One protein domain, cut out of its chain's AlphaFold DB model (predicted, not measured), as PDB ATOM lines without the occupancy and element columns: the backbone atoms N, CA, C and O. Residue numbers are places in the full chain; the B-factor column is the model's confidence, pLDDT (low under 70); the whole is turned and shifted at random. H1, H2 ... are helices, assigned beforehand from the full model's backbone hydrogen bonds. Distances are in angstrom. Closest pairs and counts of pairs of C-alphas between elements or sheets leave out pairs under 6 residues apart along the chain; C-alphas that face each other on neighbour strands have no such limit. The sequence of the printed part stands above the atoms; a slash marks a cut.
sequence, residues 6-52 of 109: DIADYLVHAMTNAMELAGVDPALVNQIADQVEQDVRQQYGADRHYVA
ATOM      1  N   ASP A   6     180.306 188.077 123.815       80.81
ATOM      2  CA  ASP A   6     180.673 188.209 125.222       80.81
ATOM      3  C   ASP A   6     182.181 187.945 125.397       80.81
ATOM      4  O   ASP A   6     182.773 187.139 124.672       80.81
ATOM      5  N   ILE A   7     182.837 188.665 126.307       77.25
ATOM      6  CA  ILE A   7     184.282 188.545 126.521       77.25
ATOM      7  C   ILE A   7     184.681 187.154 127.013       77.25
ATOM      8  O   ILE A   7     185.732 186.664 126.595       77.25
ATOM      9  N   ALA A   8     183.848 186.495 127.825       79.12
ATOM     10  CA  ALA A   8     184.098 185.128 128.259       79.12
ATOM     11  C   ALA A   8     184.039 184.182 127.053       79.12
ATOM     12  O   ALA A   8     184.995 183.447 126.807       79.12
ATOM     13  N   ASP A   9     182.999 184.306 126.221       79.06
ATOM     14  CA  ASP A   9     182.851 183.519 124.990       79.06
ATOM     15  C   ASP A   9     184.040 183.716 124.034       79.06
ATOM     16  O   ASP A   9     184.518 182.771 123.403       79.06
ATOM     17  N   TYR A  10     184.521 184.955 123.890       81.31
ATOM     18  CA  TYR A  10     185.677 185.266 123.050       81.31
ATOM     19  C   TYR A  10     186.964 184.628 123.580       81.31
ATOM     20  O   TYR A  10     187.702 184.010 122.805       81.31
ATOM     21  N   LEU A  11     187.236 184.772 124.878       82.00
ATOM     22  CA  LEU A  11     188.453 184.265 125.508       82.00
ATOM     23  C   LEU A  11     188.489 182.738 125.514       82.00
ATOM     24  O   LEU A  11     189.486 182.169 125.068       82.00
ATOM     25  N   VAL A  12     187.395 182.090 125.922       86.31
ATOM     26  CA  VAL A  12     187.262 180.628 125.901       86.31
ATOM     27  C   VAL A  12     187.501 180.107 124.486       86.31
ATOM     28  O   VAL A  12     188.382 179.278 124.273       86.31
ATOM     29  N   HIS A  13     186.822 180.668 123.481       82.06
ATOM     30  CA  HIS A  13     186.983 180.218 122.099       82.06
ATOM     31  C   HIS A  13     188.408 180.423 121.557       82.06
ATOM     32  O   HIS A  13     188.955 179.552 120.875       82.06
ATOM     33  N   ALA A  14     189.035 181.570 121.834       78.94
ATOM     34  CA  ALA A  14     190.401 181.846 121.395       78.94
ATOM     35  C   ALA A  14     191.417 180.891 122.048       78.94
ATOM     36  O   ALA A  14     192.328 180.409 121.370       78.94
ATOM     37  N   MET A  15     191.245 180.602 123.339       88.25
ATOM     38  CA  MET A  15     192.119 179.718 124.104       88.25
ATOM     39  C   MET A  15     191.962 178.251 123.697       88.25
ATOM     40  O   MET A  15     192.975 177.602 123.441       88.25
ATOM     41  N   THR A  16     190.731 177.754 123.543       83.31
ATOM     42  CA  THR A  16     190.456 176.398 123.038       83.31
ATOM     43  C   THR A  16     191.143 176.170 121.695       83.31
ATOM     44  O   THR A  16     191.951 175.253 121.568       83.31
ATOM     45  N   ASN A  17     190.945 177.074 120.728       77.75
ATOM     46  CA  ASN A  17     191.589 176.975 119.413       77.75
ATOM     47  C   ASN A  17     193.126 176.951 119.508       77.75
ATOM     48  O   ASN A  17     193.789 176.223 118.769       77.75
ATOM     49  N   ALA A  18     193.719 177.777 120.377       78.62
ATOM     50  CA  ALA A  18     195.170 177.829 120.541       78.62
ATOM     51  C   ALA A  18     195.729 176.535 121.154       78.62
ATOM     52  O   ALA A  18     196.772 176.054 120.709       78.62
ATOM     53  N   MET A  19     195.036 175.966 122.141       87.56
ATOM     54  CA  MET A  19     195.451 174.740 122.821       87.56
ATOM     55  C   MET A  19     195.255 173.494 121.951       87.56
ATOM     56  O   MET A  19     196.148 172.651 121.897       87.56
ATOM     57  N   GLU A  20     194.162 173.415 121.190       79.44
ATOM     58  CA  GLU A  20     193.963 172.366 120.181       79.44
ATOM     59  C   GLU A  20     195.079 172.387 119.127       79.44
ATOM     60  O   GLU A  20     195.653 171.351 118.795       79.44
ATOM     61  N   LEU A  21     195.455 173.576 118.641       80.88
ATOM     62  CA  LEU A  21     196.575 173.734 117.706       80.88
ATOM     63  C   LEU A  21     197.926 173.340 118.314       80.88
ATOM     64  O   LEU A  21     198.820 172.920 117.579       80.88
ATOM     65  N   ALA A  22     198.082 173.491 119.628       89.00
ATOM     66  CA  ALA A  22     199.263 173.054 120.363       89.00
ATOM     67  C   ALA A  22     199.243 171.548 120.695       89.00
ATOM     68  O   ALA A  22     200.219 171.045 121.247       89.00
ATOM     69  N   GLY A  23     198.171 170.825 120.343       90.44
ATOM     70  CA  GLY A  23     198.027 169.394 120.612       90.44
ATOM     71  C   GLY A  23     197.800 169.070 122.088       90.44
ATOM     72  O   GLY A  23     198.170 167.987 122.535       90.44
ATOM     73  N   VAL A  24     197.243 170.012 122.854       93.75
ATOM     74  CA  VAL A  24     196.891 169.791 124.261       93.75
ATOM     75  C   VAL A  24     195.754 168.773 124.351       93.75
ATOM     76  O   VAL A  24     194.867 168.740 123.497       93.75
ATOM     77  N   ASP A  25     195.788 167.944 125.393       93.25
ATOM     78  CA  ASP A  25     194.745 166.959 125.669       93.25
ATOM     79  C   ASP A  25     193.347 167.615 125.763       93.25
ATOM     80  O   ASP A  25     193.185 168.588 126.508       93.25
ATOM     81  N   PRO A  26     192.322 167.097 125.059       85.56
ATOM     82  CA  PRO A  26     190.991 167.705 125.040       85.56
ATOM     83  C   PRO A  26     190.314 167.821 126.411       85.56
ATOM     84  O   PRO A  26     189.560 168.766 126.637       85.56
ATOM     85  N   ALA A  27     190.564 166.892 127.341       89.19
ATOM     86  CA  ALA A  27     189.979 166.977 128.677       89.19
ATOM     87  C   ALA A  27     190.608 168.127 129.471       89.19
ATOM     88  O   ALA A  27     189.894 168.880 130.134       89.19
ATOM     89  N   LEU A  28     191.923 168.319 129.334       88.38
ATOM     90  CA  LEU A  28     192.620 169.463 129.919       88.38
ATOM     91  C   LEU A  28     192.185 170.795 129.284       88.38
ATOM     92  O   LEU A  28     192.021 171.783 129.996       88.38
ATOM     93  N   VAL A  29     191.944 170.827 127.968       85.06
ATOM     94  CA  VAL A  29     191.406 172.015 127.279       85.06
ATOM     95  C   VAL A  29     190.061 172.437 127.868       85.06
ATOM     96  O   VAL A  29     189.879 173.617 128.162       85.06
ATOM     97  N   ASN A  30     189.147 171.486 128.087       83.19
ATOM     98  CA  ASN A  30     187.842 171.771 128.684       83.19
ATOM     99  C   ASN A  30     187.970 172.270 130.130       83.19
ATOM    100  O   ASN A  30     187.344 173.262 130.483       83.19
ATOM    101  N   GLN A  31     188.842 171.658 130.940       88.81
ATOM    102  CA  GLN A  31     189.091 172.129 132.310       88.81
ATOM    103  C   GLN A  31     189.612 173.569 132.346       88.81
ATOM    104  O   GLN A  31     189.174 174.370 133.169       88.81
ATOM    105  N   ILE A  32     190.540 173.913 131.448       89.94
ATOM    106  CA  ILE A  32     191.082 175.273 131.363       89.94
ATOM    107  C   ILE A  32     190.010 176.249 130.867       89.94
ATOM    108  O   ILE A  32     189.919 177.355 131.392       89.94
ATOM    109  N   ALA A  33     189.195 175.859 129.885       84.38
ATOM    110  CA  ALA A  33     188.089 176.676 129.393       84.38
ATOM    111  C   ALA A  33     187.082 177.006 130.509       84.38
ATOM    112  O   ALA A  33     186.766 178.181 130.705       84.38
ATOM    113  N   ASP A  34     186.664 175.999 131.278       85.62
ATOM    114  CA  ASP A  34     185.744 176.164 132.408       85.62
ATOM    115  C   ASP A  34     186.336 177.090 133.482       85.62
ATOM    116  O   ASP A  34     185.648 177.976 133.995       85.62
ATOM    117  N   GLN A  35     187.626 176.930 133.800       88.25
ATOM    118  CA  GLN A  35     188.305 177.779 134.781       88.25
ATOM    119  C   GLN A  35     188.380 179.238 134.315       88.25
ATOM    120  O   GLN A  35     188.087 180.150 135.082       88.25
ATOM    121  N   VAL A  36     188.727 179.469 133.047       87.31
ATOM    122  CA  VAL A  36     188.796 180.817 132.466       87.31
ATOM    123  C   VAL A  36     187.427 181.488 132.481       87.31
ATOM    124  O   VAL A  36     187.325 182.668 132.814       87.31
ATOM    125  N   GLU A  37     186.363 180.754 132.152       82.38
ATOM    126  CA  GLU A  37     185.003 181.284 132.214       82.38
ATOM    127  C   GLU A  37     184.614 181.683 133.646       82.38
ATOM    128  O   GLU A  37     184.056 182.765 133.856       82.38
ATOM    129  N   GLN A  38     184.939 180.848 134.637       83.69
ATOM    130  CA  GLN A  38     184.691 181.153 136.048       83.69
ATOM    131  C   GLN A  38     185.473 182.380 136.519       83.69
ATOM    132  O   GLN A  38     184.872 183.275 137.114       83.69
ATOM    133  N   ASP A  39     186.767 182.467 136.208       86.75
ATOM    134  CA  ASP A  39     187.625 183.585 136.610       86.75
ATOM    135  C   ASP A  39     187.126 184.911 136.018       86.75
ATOM    136  O   ASP A  39     187.046 185.928 136.713       86.75
ATOM    137  N   VAL A  40     186.723 184.905 134.742       84.44
ATOM    138  CA  VAL A  40     186.151 186.083 134.075       84.44
ATOM    139  C   VAL A  40     184.837 186.494 134.748       84.44
ATOM    140  O   VAL A  40     184.659 187.669 135.075       84.44
ATOM    141  N   ARG A  41     183.937 185.547 135.031       80.88
ATOM    142  CA  ARG A  41     182.669 185.831 135.725       80.88
ATOM    143  C   ARG A  41     182.879 186.313 137.162       80.88
ATOM    144  O   ARG A  41     182.132 187.165 137.636       80.88
ATOM    145  N   GLN A  42     183.887 185.803 137.867       83.06
ATOM    146  CA  GLN A  42     184.196 186.227 139.232       83.06
ATOM    147  C   GLN A  42     184.785 187.641 139.268       83.06
ATOM    148  O   GLN A  42     184.418 188.438 140.130       83.06
ATOM    149  N   GLN A  43     185.669 187.965 138.321       81.81
ATOM    150  CA  GLN A  43     186.349 189.258 138.255       81.81
ATOM    151  C   GLN A  43     185.433 190.388 137.767       81.81
ATOM    152  O   GLN A  43     185.548 191.520 138.238       81.81
ATOM    153  N   TYR A  44     184.550 190.098 136.810       78.00
ATOM    154  CA  TYR A  44     183.740 191.107 136.121       78.00
ATOM    155  C   TYR A  44     182.236 191.021 136.434       78.00
ATOM    156  O   TYR A  44     181.462 191.859 135.966       78.00
ATOM    157  N   GLY A  45     181.828 190.052 137.258       72.00
ATOM    158  CA  GLY A  45     180.437 189.801 137.629       72.00
ATOM    159  C   GLY A  45     179.660 189.002 136.577       72.00
ATOM    160  O   GLY A  45     180.201 188.541 135.574       72.00
ATOM    161  N   ALA A  46     178.355 188.844 136.812       65.94
ATOM    162  CA  ALA A  46     177.433 188.205 135.866       65.94
ATOM    163  C   ALA A  46     177.006 189.133 134.708       65.94
ATOM    164  O   ALA A  46     176.247 188.714 133.829       65.94
ATOM    165  N   ASP A  47     177.460 190.388 134.724       68.06
ATOM    166  CA  ASP A  47     177.181 191.354 133.670       68.06
ATOM    167  C   ASP A  47     177.897 190.943 132.384       68.06
ATOM    168  O   ASP A  47     179.078 190.599 132.384       68.06
ATOM    169  N   ARG A  48     177.169 190.978 131.264       64.88
ATOM    170  CA  ARG A  48     177.740 190.660 129.953       64.88
ATOM    171  C   ARG A  48     178.656 191.788 129.509       64.88
ATOM    172  O   ARG A  48     178.193 192.884 129.183       64.88
ATOM    173  N   HIS A  49     179.951 191.505 129.458       66.31
ATOM    174  CA  HIS A  49     180.957 192.437 128.958       66.31
ATOM    175  C   HIS A  49     181.181 192.160 127.481       66.31
ATOM    176  O   HIS A  49     181.873 191.221 127.096       66.31
ATOM    177  N   TYR A  50     180.563 192.973 126.632       65.25
ATOM    178  CA  TYR A  50     180.636 192.790 125.189       65.25
ATOM    179  C   TYR A  50     181.966 193.278 124.621       65.25
ATOM    180  O   TYR A  50     182.344 194.445 124.762       65.25
ATOM    181  N   VAL A  51     182.644 192.403 123.882       58.69
ATOM    182  CA  VAL A  51     183.742 192.807 123.010       58.69
ATOM    183  C   VAL A  51     183.114 193.452 121.786       58.69
ATOM    184  O   VAL A  51     182.596 192.774 120.896       58.69
ATOM    185  N   ALA A  52     183.143 194.784 121.748       57.28
ATOM    186  CA  ALA A  52     182.689 195.524 120.583       57.28
ATOM    187  C   ALA A  52     183.426 195.000 119.345       57.28
ATOM    188  O   ALA A  52     184.663 194.977 119.307       57.28
TER     189      ALA A  52
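What this domain is: This is residues 6 to 52 of the 109 residues of an uncharacterized protein of endosymbiont of Escarpia spicata (UniProt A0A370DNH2). A helical hairpin: the longer helix, H2, and H1 lie side by side and run opposite ways, joined at one end by a tight link, while the tail of residues 45 to 52 crosses the other end, from the end of H2 past the start of H1. The printed part has 47 residues with two named helices, H1 then H2, and no named strand; the class is all helix. It is flat, 33 by 21 by 10 A, and only just compact, close to loose, with a radius of gyration of the C-alphas of 11.2 A.

Where its parts are: H2, residues 26 to 44, runs 26.9 A from C-alpha 26 at (190.991, 167.705, 125.040) to C-alpha 44 at (183.740, 191.107, 136.121). H1, residues 7 to 21, is 21.2 A long and begins at C-alpha 7, (184.282, 188.545, 126.521).

How they stand to each other: H2 and H1 touch, and their closest C-alphas, those of Ala 33 and Val 12, are 5.3 A apart. Their lines stand at a shallow tilt of 23 degrees, opposite ways. In both helices every O i to N i+4 pair is within hydrogen-bond range.

The domain as a whole: The two farthest C-alphas, of Gly 23 and Asp 47, are 33.0 A apart. The printed part has no cut. Residues 46 to 52 have pLDDT under 70.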